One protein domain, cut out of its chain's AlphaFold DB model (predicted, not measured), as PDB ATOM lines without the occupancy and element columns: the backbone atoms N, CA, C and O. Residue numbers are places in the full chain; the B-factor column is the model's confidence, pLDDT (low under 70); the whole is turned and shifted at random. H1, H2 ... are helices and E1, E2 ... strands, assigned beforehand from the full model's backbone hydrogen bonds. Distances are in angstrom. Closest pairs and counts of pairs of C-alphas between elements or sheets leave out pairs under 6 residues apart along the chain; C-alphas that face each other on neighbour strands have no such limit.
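This is residues 164 to 264 of the 264 residues of an uncharacterized protein of Halosimplex litoreum (UniProt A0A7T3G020). A three-stranded sheet, E3 E4 E5, forms a wall with helices H2, H3 and H4 over one face and the other face bare. At one end of H2 sits the small strand pair E1 E2, and the link from E2 to H2 loops away from the body around Gly 194. The printed part has 101 residues, with four named helices and five named strands in the order E1 H1 E2 H2 H3 H4 E3 E4 E5. Both sheets are antiparallel, the class is mixed, and the whole is compact, with a radius of gyration of the C-alphas of 12.7 A and spans of 34 by 31 by 22 A.

E1 is residues 167 to 169, beginning at C-alpha 167 (223.535, 188.101, 225.425). H1 is residues 181 to 184 and E2 186 to 189. H2, residues 201 to 212, is 16.2 A long; H3 is 217 to 225, 12.5 A, and H4 229 to 236, 10.5 A. E3, residues 243 to 248, is 16.8 A long and E4, 251 to 256, 16.4 A. E5, residues 261 to 263, ends at C-alpha 263 (234.016, 188.395, 234.429).

E3 E4 E5 is a meander of two hairpins, each strand the antiparallel neighbour of the one before; N 246 and O 253 are 2.8 A apart, N 254 and O 262 2.8 A. On one face, two layers, H2 is over E5, C-alphas 209 and 263 closest at 6.6 A; H3 is over E3, 223 and 248 at 5.7 A; H4 is over E3, 235 and 243 at 6.5 A. H2 touches H3, C-alphas 206 and 220 at 6.3 A, a steep tilt of 49 degrees, opposite ways. With residues 201 to 203 alone, H2 touches H1, C-alphas 202 and 182 at 5.0 A. E1 and E2 are antiparallel, N 168 to O 188 2.9 A. Every O i to N i+4 pair is within hydrogen-bond range in H2, H3 and H4; H1 is too short for one.

The C-alphas of Gly 194 and Arg 249, the farthest apart, are 36.8 A apart. The printed part has no cut. The links E1 to H1 and E2 to H2 are long. Residues 192 to 193 are under pLDDT 70.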
ATOM      1  N   THR A 164     229.904 183.992 233.538       93.75
ATOM      2  CA  THR A 164     229.563 184.278 232.140       93.75
ATOM      3  C   THR A 164     228.067 184.474 231.986       93.75
ATOM      4  O   THR A 164     227.287 183.690 232.525       93.75
ATOM      5  N   ALA A 165     227.673 185.461 231.191       94.94
ATOM      6  CA  ALA A 165     226.287 185.695 230.825       94.94
ATOM      7  C   ALA A 165     226.162 185.851 229.304       94.94
ATOM      8  O   ALA A 165     226.936 186.567 228.660       94.94
ATOM      9  N   GLU A 166     225.191 185.139 228.737       95.12
ATOM     10  CA  GLU A 166     224.944 185.112 227.300       95.12
ATOM     11  C   GLU A 166     223.934 186.189 226.913       95.12
ATOM     12  O   GLU A 166     222.808 186.240 227.425       95.12
ATOM     13  N   TYR A 167     224.351 187.036 225.976       94.75
ATOM     14  CA  TYR A 167     223.535 188.101 225.425       94.75
ATOM     15  C   TYR A 167     223.704 188.178 223.915       94.75
ATOM     16  O   TYR A 167     224.759 187.839 223.373       94.75
ATOM     17  N   THR A 168     222.688 188.740 223.268       94.19
ATOM     18  CA  THR A 168     222.749 189.189 221.878       94.19
ATOM     19  C   THR A 168     222.579 190.710 221.810       94.19
ATOM     20  O   THR A 168     221.751 191.274 222.523       94.19
ATOM     21  N   VAL A 169     223.343 191.401 220.958       94.31
ATOM     22  CA  VAL A 169     223.175 192.851 220.730       94.31
ATOM     23  C   VAL A 169     221.774 193.148 220.186       94.31
ATOM     24  O   VAL A 169     221.350 192.573 219.185       94.31
ATOM     25  N   ALA A 170     221.059 194.052 220.853       91.19
ATOM     26  CA  ALA A 170     219.652 194.359 220.593       91.19
ATOM     27  C   ALA A 170     219.416 195.755 219.995       91.19
ATOM     28  O   ALA A 170     218.305 196.041 219.554       91.19
ATOM     29  N   SER A 171     220.430 196.623 219.993       89.88
ATOM     30  CA  SER A 171     220.354 197.982 219.450       89.88
ATOM     31  C   SER A 171     221.322 198.196 218.292       89.88
ATOM     32  O   SER A 171     222.356 197.535 218.203       89.88
ATOM     33  N   ASP A 172     221.037 199.203 217.466       90.62
ATOM     34  CA  ASP A 172     222.027 199.739 216.536       90.62
ATOM     35  C   ASP A 172     223.227 200.317 217.299       90.62
ATOM     36  O   ASP A 172     223.088 200.904 218.378       90.62
ATOM     37  N   LEU A 173     224.420 200.149 216.730       91.56
ATOM     38  CA  LEU A 173     225.649 200.665 217.318       91.56
ATOM     39  C   LEU A 173     225.840 202.143 216.945       91.56
ATOM     40  O   LEU A 173     225.623 202.528 215.790       91.56
ATOM     41  N   PRO A 174     226.260 202.996 217.896       85.69
ATOM     42  CA  PRO A 174     226.445 204.413 217.627       85.69
ATOM     43  C   PRO A 174     227.601 204.636 216.644       85.69
ATOM     44  O   PRO A 174     228.678 204.058 216.781       85.69
ATOM     45  N   THR A 175     227.397 205.516 215.661       84.25
ATOM     46  CA  THR A 175     228.449 205.896 214.697       84.25
ATOM     47  C   THR A 175     229.507 206.809 215.325       84.25
ATOM     48  O   THR A 175     230.665 206.795 214.916       84.25
ATOM     49  N   GLU A 176     229.112 207.602 216.324       87.50
ATOM     50  CA  GLU A 176     230.005 208.438 217.122       87.50
ATOM     51  C   GLU A 176     229.945 207.973 218.575       87.50
ATOM     52  O   GLU A 176     228.880 207.950 219.188       87.50
ATOM     53  N   VAL A 177     231.096 207.587 219.123       88.50
ATOM     54  CA  VAL A 177     231.200 207.099 220.499       88.50
ATOM     55  C   VAL A 177     231.524 208.275 221.416       88.50
ATOM     56  O   VAL A 177     232.577 208.900 221.283       88.50
ATOM     57  N   THR A 178     230.614 208.577 222.341       86.69
ATOM     58  CA  THR A 178     230.782 209.605 223.376       86.69
ATOM     59  C   THR A 178     230.933 208.979 224.757       86.69
ATOM     60  O   THR A 178     230.662 207.790 224.949       86.69
ATOM     61  N   ASP A 179     231.291 209.800 225.745       75.50
ATOM     62  CA  ASP A 179     231.101 209.442 227.151       75.50
ATOM     63  C   ASP A 179     229.619 209.074 227.366       75.50
ATOM     64  O   ASP A 179     228.722 209.786 226.902       75.50
ATOM     65  N   GLY A 180     229.361 207.914 227.976       82.50
ATOM     66  CA  GLY A 180     228.014 207.349 228.142       82.50
ATOM     67  C   GLY A 180     227.529 206.426 227.014       82.50
ATOM     68  O   GLY A 180     226.385 205.978 227.048       82.50
ATOM     69  N   ALA A 181     228.365 206.083 226.026       87.06
ATOM     70  CA  ALA A 181     227.968 205.149 224.966       87.06
ATOM     71  C   ALA A 181     227.518 203.774 225.504       87.06
ATOM     72  O   ALA A 181     226.628 203.152 224.921       87.06
ATOM     73  N   LEU A 182     228.064 203.323 226.639       89.62
ATOM     74  CA  LEU A 182     227.693 202.053 227.276       89.62
ATOM     75  C   LEU A 182     226.235 202.028 227.766       89.62
ATOM     76  O   LEU A 182     225.598 200.977 227.710       89.62
ATOM     77  N   ALA A 183     225.686 203.178 228.167       91.62
ATOM     78  CA  ALA A 183     224.276 203.322 228.532       91.62
ATOM     79  C   ALA A 183     223.337 203.263 227.315       91.62
ATOM     80  O   ALA A 183     222.148 202.994 227.462       91.62
ATOM     81  N   SER A 184     223.861 203.531 226.114       89.88
ATOM     82  CA  SER A 184     223.078 203.637 224.875       89.88
ATOM     83  C   SER A 184     223.055 202.367 224.022       89.88
ATOM     84  O   SER A 184     222.223 202.261 223.121       89.88
ATOM     85  N   VAL A 185     223.951 201.412 224.291       93.94
ATOM     86  CA  VAL A 185     223.992 200.110 223.611       93.94
ATOM     87  C   VAL A 185     223.246 199.091 224.457       93.94
ATOM     88  O   VAL A 185     223.560 198.927 225.635       93.94
ATOM     89  N   TYR A 186     222.288 198.391 223.855       94.06
ATOM     90  CA  TYR A 186     221.432 197.428 224.541       94.06
ATOM     91  C   TYR A 186     221.745 195.988 224.141       94.06
ATOM     92  O   TYR A 186     222.015 195.671 222.980       94.06
ATOM     93  N   LEU A 187     221.662 195.112 225.132       95.38
ATOM     94  CA  LEU A 187     221.861 193.675 225.077       95.38
ATOM     95  C   LEU A 187     220.556 192.973 225.460       95.38
ATOM     96  O   LEU A 187     219.868 193.381 226.395       95.38
ATOM     97  N   LEU A 188     220.224 191.898 224.755       93.75
ATOM     98  CA  LEU A 188     219.097 191.030 225.064       93.75
ATOM     99  C   LEU A 188     219.611 189.740 225.723       93.75
ATOM    100  O   LEU A 188     220.404 189.036 225.094       93.75
ATOM    101  N   PRO A 189     219.175 189.408 226.951       92.62
ATOM    102  CA  PRO A 189     219.525 188.144 227.596       92.62
ATOM    103  C   PRO A 189     219.015 186.941 226.795       92.62
ATOM    104  O   PRO A 189     217.849 186.914 226.396       92.62
ATOM    105  N   GLU A 190     219.857 185.926 226.588       88.06
ATOM    106  CA  GLU A 190     219.446 184.704 225.869       88.06
ATOM    107  C   GLU A 190     218.791 183.660 226.779       88.06
ATOM    108  O   GLU A 190     218.015 182.811 226.338       88.06
ATOM    109  N   SER A 191     219.092 183.715 228.073       75.25
ATOM    110  CA  SER A 191     218.581 182.777 229.064       75.25
ATOM    111  C   SER A 191     217.268 183.271 229.671       75.25
ATOM    112  O   SER A 191     217.267 184.111 230.568       75.25
ATOM    113  N   GLY A 192     216.148 182.702 229.221       66.69
ATOM    114  CA  GLY A 192     214.855 182.833 229.891       66.69
ATOM    115  C   GLY A 192     213.664 182.455 229.010       66.69
ATOM    116  O   GLY A 192     213.656 182.693 227.805       66.69
ATOM    117  N   ASP A 193     212.631 181.868 229.616       62.59
ATOM    118  CA  ASP A 193     211.381 181.566 228.919       62.59
ATOM    119  C   ASP A 193     210.533 182.839 228.786       62.59
ATOM    120  O   ASP A 193     210.108 183.430 229.780       62.59
ATOM    121  N   GLY A 194     210.236 183.245 227.551       73.94
ATOM    122  CA  GLY A 194     209.368 184.389 227.265       73.94
ATOM    123  C   GLY A 194     210.124 185.676 226.943       73.94
ATOM    124  O   GLY A 194     211.273 185.651 226.514       73.94
ATOM    125  N   TRP A 195     209.436 186.812 227.064       74.38
ATOM    126  CA  TRP A 195     210.000 188.108 226.692       74.38
ATOM    127  C   TRP A 195     211.017 188.585 227.740       74.38
ATOM    128  O   TRP A 195     210.678 188.641 228.920       74.38
ATOM    129  N   GLN A 196     212.232 188.922 227.300       84.44
ATOM    130  CA  GLN A 196     213.318 189.445 228.130       84.44
ATOM    131  C   GLN A 196     213.467 190.950 227.891       84.44
ATOM    132  O   GLN A 196     213.475 191.393 226.748       84.44
ATOM    133  N   GLU A 197     213.572 191.748 228.950       85.56
ATOM    134  CA  GLU A 197     213.806 193.190 228.822       85.56
ATOM    135  C   GLU A 197     215.246 193.445 228.334       85.56
ATOM    136  O   GLU A 197     216.181 192.900 228.929       85.56
ATOM    137  N   PRO A 198     215.462 194.231 227.257       93.19
ATOM    138  CA  PRO A 198     216.803 194.646 226.863       93.19
ATOM    139  C   PRO A 198     217.451 195.486 227.965       93.19
ATOM    140  O   PRO A 198     216.832 196.408 228.495       93.19
ATOM    141  N   ILE A 199     218.714 195.210 228.269       94.38
ATOM    142  CA  ILE A 199     219.496 195.924 229.285       94.38
ATOM    143  C   ILE A 199     220.662 196.651 228.624       94.38
ATOM    144  O   ILE A 199     221.192 196.173 227.625       94.38
ATOM    145  N   SER A 200     221.081 197.803 229.146       96.31
ATOM    146  CA  SER A 200     222.266 198.473 228.598       96.31
ATOM    147  C   SER A 200     223.536 197.669 228.896       96.31
ATOM    148  O   SER A 200     223.589 196.932 229.885       96.31
ATOM    149  N   VAL A 201     224.574 197.820 228.068       96.00
ATOM    150  CA  VAL A 201     225.893 197.204 228.311       96.00
ATOM    151  C   VAL A 201     226.417 197.603 229.690       96.00
ATOM    152  O   VAL A 201     226.910 196.756 230.427       96.00
ATOM    153  N   GLU A 202     226.258 198.872 230.061       96.38
ATOM    154  CA  GLU A 202     226.618 199.380 231.387       96.38
ATOM    155  C   GLU A 202     225.905 198.617 232.511       96.38
ATOM    156  O   GLU A 202     226.555 198.063 233.395       96.38
ATOM    157  N   THR A 203     224.575 198.507 232.441       96.12
ATOM    158  CA  THR A 203     223.791 197.782 233.452       96.12
ATOM    159  C   THR A 203     224.156 196.297 233.497       96.12
ATOM    160  O   THR A 203     224.248 195.725 234.582       96.12
ATOM    161  N   ALA A 204     224.404 195.674 232.342       96.19
ATOM    162  CA  ALA A 204     224.818 194.277 232.259       96.19
ATOM    163  C   ALA A 204     226.167 194.035 232.955       96.19
ATOM    164  O   ALA A 204     226.302 193.088 233.729       96.19
ATOM    165  N   VAL A 205     227.150 194.916 232.731       96.12
ATOM    166  CA  VAL A 205     228.463 194.836 233.387       96.12
ATOM    167  C   VAL A 205     228.335 195.057 234.894       96.12
ATOM    168  O   VAL A 205     228.880 194.262 235.656       96.12
ATOM    169  N   ILE A 206     227.590 196.077 235.335       96.06
ATOM    170  CA  ILE A 206     227.364 196.351 236.766       96.06
ATOM    171  C   ILE A 206     226.756 195.129 237.457       96.06
ATOM    172  O   ILE A 206     227.242 194.709 238.511       96.06
ATOM    173  N   ALA A 207     225.717 194.540 236.858       94.62
ATOM    174  CA  ALA A 207     225.049 193.364 237.399       94.62
ATOM    175  C   ALA A 207     226.013 192.175 237.514       94.62
ATOM    176  O   ALA A 207     226.121 191.578 238.585       94.62
ATOM    177  N   LEU A 208     226.763 191.879 236.450       95.00
ATOM    178  CA  LEU A 208     227.653 190.719 236.404       95.00
ATOM    179  C   LEU A 208     228.869 190.873 237.332       95.00
ATOM    180  O   LEU A 208     229.268 189.913 237.985       95.00
ATOM    181  N   VAL A 209     229.437 192.078 237.452       94.75
ATOM    182  CA  VAL A 209     230.522 192.364 238.408       94.75
ATOM    183  C   VAL A 209     230.016 192.270 239.848       94.75
ATOM    184  O   VAL A 209     230.707 191.709 240.698       94.75
ATOM    185  N   SER A 210     228.812 192.776 240.127       93.44
ATOM    186  CA  SER A 210     228.192 192.688 241.458       93.44
ATOM    187  C   SER A 210     227.835 191.251 241.846       93.44
ATOM    188  O   SER A 210     227.816 190.919 243.027       93.44
ATOM    189  N   GLU A 211     227.550 190.394 240.865       92.44
ATOM    190  CA  GLU A 211     227.344 188.960 241.079       92.44
ATOM    191  C   GLU A 211     228.671 188.221 241.307       92.44
ATOM    192  O   GLU A 211     228.780 187.396 242.215       92.44
ATOM    193  N   ALA A 212     229.691 188.531 240.504       91.94
ATOM    194  CA  ALA A 212     230.989 187.863 240.541       91.94
ATOM    195  C   ALA A 212     231.873 188.286 241.729       91.94
ATOM    196  O   ALA A 212     232.809 187.570 242.091       91.94
ATOM    197  N   THR A 213     231.612 189.450 242.328       89.62
ATOM    198  CA  THR A 213     232.480 190.062 243.345       89.62
ATOM    199  C   THR A 213     231.696 190.568 244.551       89.62
ATOM    200  O   THR A 213     230.486 190.753 244.509       89.62
ATOM    201  N   THR A 214     232.401 190.845 245.648       90.12
ATOM    202  CA  THR A 214     231.838 191.523 246.829       90.12
ATOM    203  C   THR A 214     232.194 193.008 246.877       90.12
ATOM    204  O   THR A 214     232.266 193.601 247.959       90.12
ATOM    205  N   LEU A 215     232.465 193.609 245.715       89.00
ATOM    206  CA  LEU A 215     232.807 195.019 245.626       89.00
ATOM    207  C   LEU A 215     231.647 195.911 246.079       89.00
ATOM    208  O   LEU A 215     230.469 195.579 245.984       89.00
ATOM    209  N   HIS A 216     232.016 197.075 246.595       90.12
ATOM    210  CA  HIS A 216     231.084 198.152 246.900       90.12
ATOM    211  C   HIS A 216     230.732 198.901 245.612       90.12
ATOM    212  O   HIS A 216     231.561 198.978 244.712       90.12
ATOM    213  N   GLU A 217     229.542 199.498 245.564       88.06
ATOM    214  CA  GLU A 217     228.977 200.182 244.387       88.06
ATOM    215  C   GLU A 217     229.976 201.130 243.700       88.06
ATOM    216  O   GLU A 217     230.288 200.944 242.533       88.06
ATOM    217  N   ALA A 218     230.630 202.016 244.458       91.00
ATOM    218  CA  ALA A 218     231.630 202.934 243.900       91.00
ATOM    219  C   ALA A 218     232.841 202.236 243.239       91.00
ATOM    220  O   ALA A 218     233.463 202.791 242.342       91.00
ATOM    221  N   ALA A 219     233.208 201.028 243.682       92.19
ATOM    222  CA  ALA A 219     234.272 200.254 243.041       92.19
ATOM    223  C   ALA A 219     233.787 199.502 241.796       92.19
ATOM    224  O   ALA A 219     234.618 199.168 240.955       92.19
ATOM    225  N   VAL A 220     232.486 199.227 241.682       93.31
ATOM    226  CA  VAL A 220     231.878 198.695 240.455       93.31
ATOM    227  C   VAL A 220     231.832 199.792 239.392       93.31
ATOM    228  O   VAL A 220     232.242 199.538 238.261       93.31
ATOM    229  N   ASP A 221     231.464 201.017 239.771       93.12
ATOM    230  CA  ASP A 221     231.494 202.185 238.879       93.12
ATOM    231  C   ASP A 221     232.907 202.418 238.315       93.12
ATOM    232  O   ASP A 221     233.082 202.548 237.107       93.12
ATOM    233  N   ASP A 222     233.943 202.331 239.164       94.06
ATOM    234  CA  ASP A 222     235.350 202.425 238.735       94.06
ATOM    235  C   ASP A 222     235.727 201.370 237.662       94.06
ATOM    236  O   ASP A 222     236.601 201.613 236.822       94.06
ATOM    237  N   VAL A 223     235.117 200.175 237.693       94.50
ATOM    238  CA  VAL A 223     235.341 199.117 236.687       94.50
ATOM    239  C   VAL A 223     234.660 199.475 235.369       94.50
ATOM    240  O   VAL A 223     235.264 199.285 234.312       94.50
ATOM    241  N   VAL A 224     233.435 200.002 235.419       95.94
ATOM    242  CA  VAL A 224     232.695 200.463 234.234       95.94
ATOM    243  C   VAL A 224     233.430 201.621 233.562       95.94
ATOM    244  O   VAL A 224     233.655 201.575 232.355       95.94
ATOM    245  N   ASP A 225     233.899 202.598 234.339       95.00
ATOM    246  CA  ASP A 225     234.662 203.754 233.849       95.00
ATOM    247  C   ASP A 225     235.990 203.359 233.180       95.00
ATOM    248  O   ASP A 225     236.547 204.104 232.370       95.00
ATOM    249  N   ALA A 226     236.527 202.179 233.505       96.06
ATOM    250  CA  ALA A 226     237.743 201.654 232.891       96.06
ATOM    251  C   ALA A 226     237.508 200.992 231.520       96.06
ATOM    252  O   ALA A 226     238.481 200.662 230.829       96.06
ATOM    253  N   ILE A 227     236.253 200.771 231.121       96.81
ATOM    254  CA  ILE A 227     235.904 200.207 229.817       96.81
ATOM    255  C   ILE A 227     236.038 201.296 228.757       96.81
ATOM    256  O   ILE A 227     235.367 202.319 228.809       96.81
ATOM    257  N   ASP A 228     236.884 201.053 227.755       96.62
ATOM    258  CA  ASP A 228     237.007 201.941 226.598       96.62
ATOM    259  C   ASP A 228     235.813 201.707 225.654       96.62
ATOM    260  O   ASP A 228     235.756 200.661 224.983       96.62
ATOM    261  N   PRO A 229     234.859 202.655 225.569       95.81
ATOM    262  CA  PRO A 229     233.647 202.458 224.790       95.81
ATOM    263  C   PRO A 229     233.942 202.371 223.289       95.81
ATOM    264  O   PRO A 229     233.218 201.685 222.571       95.81
ATOM    265  N   VAL A 230     235.015 203.007 222.801       95.62
ATOM    266  CA  VAL A 230     235.377 202.996 221.376       95.62
ATOM    267  C   VAL A 230     235.771 201.586 220.964       95.62
ATOM    268  O   VAL A 230     235.277 201.060 219.968       95.62
ATOM    269  N   ARG A 231     236.625 200.946 221.766       96.12
ATOM    270  CA  ARG A 231     237.082 199.574 221.510       96.12
ATOM    271  C   ARG A 231     235.965 198.553 221.681       96.12
ATOM    272  O   ARG A 231     235.900 197.589 220.919       96.12
ATOM    273  N   LEU A 232     235.087 198.755 222.663       96.50
ATOM    274  CA  LEU A 232     233.933 197.883 222.862       96.50
ATOM    275  C   LEU A 232     232.985 197.936 221.660       96.50
ATOM    276  O   LEU A 232     232.691 196.893 221.080       96.50
ATOM    277  N   VAL A 233     232.572 199.134 221.234       95.94
ATOM    278  CA  VAL A 233     231.671 199.301 220.081       95.94
ATOM    279  C   VAL A 233     232.307 198.758 218.799       95.94
ATOM    280  O   VAL A 233     231.646 198.032 218.063       95.94
ATOM    281  N   ALA A 234     233.600 199.010 218.565       95.50
ATOM    282  CA  ALA A 234     234.318 198.447 217.419       95.50
ATOM    283  C   ALA A 234     234.334 196.906 217.422       95.50
ATOM    284  O   ALA A 234     234.249 196.279 216.367       95.50
ATOM    285  N   THR A 235     234.408 196.276 218.597       96.88
ATOM    286  CA  THR A 235     234.353 194.809 218.719       96.88
ATOM    287  C   THR A 235     232.950 194.275 218.433       96.88
ATOM    288  O   THR A 235     232.809 193.284 217.717       96.88
ATOM    289  N   LEU A 236     231.909 194.941 218.942       95.75
ATOM    290  CA  LEU A 236     230.511 194.577 218.677       95.75
ATOM    291  C   LEU A 236     230.135 194.754 217.197       95.75
ATOM    292  O   LEU A 236     229.405 193.931 216.654       95.75
ATOM    293  N   ASP A 237     230.699 195.756 216.515       95.25
ATOM    294  CA  ASP A 237     230.552 195.949 215.060       95.25
ATOM    295  C   ASP A 237     231.389 194.942 214.239       95.25
ATOM    296  O   ASP A 237     231.357 194.913 213.010       95.25
ATOM    297  N   GLY A 238     232.180 194.095 214.907       94.06
ATOM    298  CA  GLY A 238     233.058 193.119 214.266       94.06
ATOM    299  C   GLY A 238     234.290 193.727 213.588       94.06
ATOM    300  O   GLY A 238     234.947 193.039 212.803       94.06
ATOM    301  N   GLN A 239     234.617 194.987 213.885       93.62
ATOM    302  CA  GLN A 239     235.812 195.673 213.382       93.62
ATOM    303  C   GLN A 239     237.071 195.223 214.138       93.62
ATOM    304  O   GLN A 239     238.125 195.061 213.524       93.62
ATOM    305  N   ASP A 240     236.946 194.961 215.444       90.56
ATOM    306  CA  ASP A 240     238.064 194.638 216.344       90.56
ATOM    307  C   ASP A 240     237.975 193.213 216.920       90.56
ATOM    308  O   ASP A 240     237.818 192.979 218.115       90.56
ATOM    309  N   GLY A 241     238.139 192.215 216.048       94.00
ATOM    310  CA  GLY A 241     238.244 190.815 216.465       94.00
ATOM    311  C   GLY A 241     236.939 190.223 217.012       94.00
ATOM    312  O   GLY A 241     235.846 190.712 216.748       94.00
ATOM    313  N   ALA A 242     237.049 189.084 217.703       95.56
ATOM    314  CA  ALA A 242     235.889 188.380 218.259       95.56
ATOM    315  C   ALA A 242     235.617 188.732 219.726       95.56
ATOM    316  O   ALA A 242     234.482 188.596 220.172       95.56
ATOM    317  N   THR A 243     236.638 189.158 220.470       96.81
ATOM    318  CA  THR A 243     236.537 189.512 221.887       96.81
ATOM    319  C   THR A 243     237.408 190.715 222.218       96.81
ATOM    320  O   THR A 243     238.466 190.918 221.618       96.81
ATOM    321  N   VAL A 244     236.996 191.464 223.235       97.75
ATOM    322  CA  VAL A 244     237.781 192.526 223.865       97.75
ATOM    323  C   VAL A 244     237.758 192.347 225.377       97.75
ATOM    324  O   VAL A 244     236.733 191.969 225.937       97.75
ATOM    325  N   SER A 245     238.889 192.607 226.034       97.44
ATOM    326  CA  SER A 245     239.017 192.495 227.488       97.44
ATOM    327  C   SER A 245     239.542 193.793 228.095       97.44
ATOM    328  O   SER A 245     240.484 194.400 227.571       97.44
ATOM    329  N   PHE A 246     238.962 194.178 229.227       97.19
ATOM    330  CA  PHE A 246     239.329 195.344 230.027       97.19
ATOM    331  C   PHE A 246     239.698 194.880 231.431       97.19
ATOM    332  O   PHE A 246     238.953 194.119 232.040       97.19
ATOM    333  N   VAL A 247     240.857 195.307 231.934       96.06
ATOM    334  CA  VAL A 247     241.361 194.889 233.249       96.06
ATOM    335  C   VAL A 247     241.381 196.088 234.184       96.06
ATOM    336  O   VAL A 247     242.080 197.067 233.917       96.06
ATOM    337  N   HIS A 248     240.675 195.989 235.308       95.31
ATOM    338  CA  HIS A 248     240.671 197.002 236.358       95.31
ATOM    339  C   HIS A 248     240.713 196.342 237.738       95.31
ATOM    340  O   HIS A 248     239.923 195.457 238.037       95.31
ATOM    341  N   ARG A 249     241.664 196.750 238.592       89.75
ATOM    342  CA  ARG A 249     241.838 196.221 239.967       89.75
ATOM    343  C   ARG A 249     241.907 194.687 240.082       89.75
ATOM    344  O   ARG A 249     241.604 194.132 241.128       89.75
ATOM    345  N   GLY A 250     242.388 194.015 239.038       89.19
ATOM    346  CA  GLY A 250     242.489 192.553 239.005       89.19
ATOM    347  C   GLY A 250     241.228 191.845 238.513       89.19
ATOM    348  O   GLY A 250     241.287 190.635 238.342       89.19
ATOM    349  N   ILE A 251     240.154 192.586 238.221       92.81
ATOM    350  CA  ILE A 251     238.951 192.093 237.549       92.81
ATOM    351  C   ILE A 251     239.123 192.286 236.048       92.81
ATOM    352  O   ILE A 251     239.542 193.357 235.597       92.81
ATOM    353  N   THR A 252     238.796 191.259 235.275       96.31
ATOM    354  CA  THR A 252     238.808 191.303 233.814       96.31
ATOM    355  C   THR A 252     237.392 191.179 233.278       96.31
ATOM    356  O   THR A 252     236.775 190.124 233.393       96.31
ATOM    357  N   VAL A 253     236.908 192.234 232.628       97.00
ATOM    358  CA  VAL A 253     235.650 192.225 231.875       97.00
ATOM    359  C   VAL A 253     235.964 191.850 230.436       97.00
ATOM    360  O   VAL A 253     236.668 192.590 229.751       97.00
ATOM    361  N   THR A 254     235.462 190.711 229.969       97.50
ATOM    362  CA  THR A 254     235.598 190.268 228.579       97.50
ATOM    363  C   THR A 254     234.251 190.312 227.879       97.50
ATOM    364  O   THR A 254     233.268 189.779 228.383       97.50
ATOM    365  N   VAL A 255     234.220 190.927 226.701       97.00
ATOM    366  CA  VAL A 255     233.029 191.072 225.863       97.00
ATOM    367  C   VAL A 255     233.291 190.392 224.530       97.00
ATOM    368  O   VAL A 255     234.288 190.686 223.869       97.00
ATOM    369  N   HIS A 256     232.420 189.470 224.131       97.56
ATOM    370  CA  HIS A 256     232.435 188.870 222.801       97.56
ATOM    371  C   HIS A 256     231.588 189.704 221.837       97.56
ATOM    372  O   HIS A 256     230.615 190.337 222.236       97.56
ATOM    373  N   ARG A 257     231.905 189.665 220.540       96.25
ATOM    374  CA  ARG A 257     231.175 190.393 219.486       96.25
ATOM    375  C   ARG A 257     229.674 190.079 219.415       96.25
ATOM    376  O   ARG A 257     228.930 190.835 218.812       96.25
ATOM    377  N   SER A 258     229.232 188.949 219.977       94.88
ATOM    378  CA  SER A 258     227.802 188.609 220.081       94.88
ATOM    379  C   SER A 258     227.066 189.483 221.092       94.88
ATOM    380  O   SER A 258     225.860 189.643 220.965       94.88
ATOM    381  N   GLY A 259     227.777 190.051 222.066       94.88
ATOM    382  CA  GLY A 259     227.209 190.670 223.259       94.88
ATOM    383  C   GLY A 259     227.463 189.863 224.535       94.88
ATOM    384  O   GLY A 259     227.305 190.415 225.618       94.88
ATOM    385  N   SER A 260     227.893 188.597 224.438       96.12
ATOM    386  CA  SER A 260     228.187 187.757 225.608       96.12
ATOM    387  C   SER A 260     229.287 188.372 226.481       96.12
ATOM    388  O   SER A 260     230.290 188.882 225.967       96.12
ATOM    389  N   LEU A 261     229.106 188.298 227.800       96.44
ATOM    390  CA  LEU A 261     229.977 188.902 228.807       96.44
ATOM    391  C   LEU A 261     230.582 187.832 229.716       96.44
ATOM    392  O   LEU A 261     229.920 186.860 230.078       96.44
ATOM    393  N   ALA A 262     231.831 188.034 230.122       96.12
ATOM    394  CA  ALA A 262     232.523 187.196 231.092       96.12
ATOM    395  C   ALA A 262     233.333 188.053 232.069       96.12
ATOM    396  O   ALA A 262     234.064 188.951 231.642       96.12
ATOM    397  N   ILE A 263     233.232 187.759 233.365       95.88
ATOM    398  CA  ILE A 263     234.016 188.395 234.429       95.88
ATOM    399  C   ILE A 263     234.978 187.365 235.015       95.88
ATOM    400  O   ILE A 263     234.554 186.280 235.416       95.88
ATOM    401  N   HIS A 264     236.262 187.720 235.057       92.19
ATOM    402  CA  HIS A 264     237.349 186.937 235.653       92.19
ATOM    403  C   HIS A 264     238.065 187.725 236.748       92.19
ATOM    404  O   HIS A 264     238.069 188.976 236.658       92.19
TER     405      HIS A 264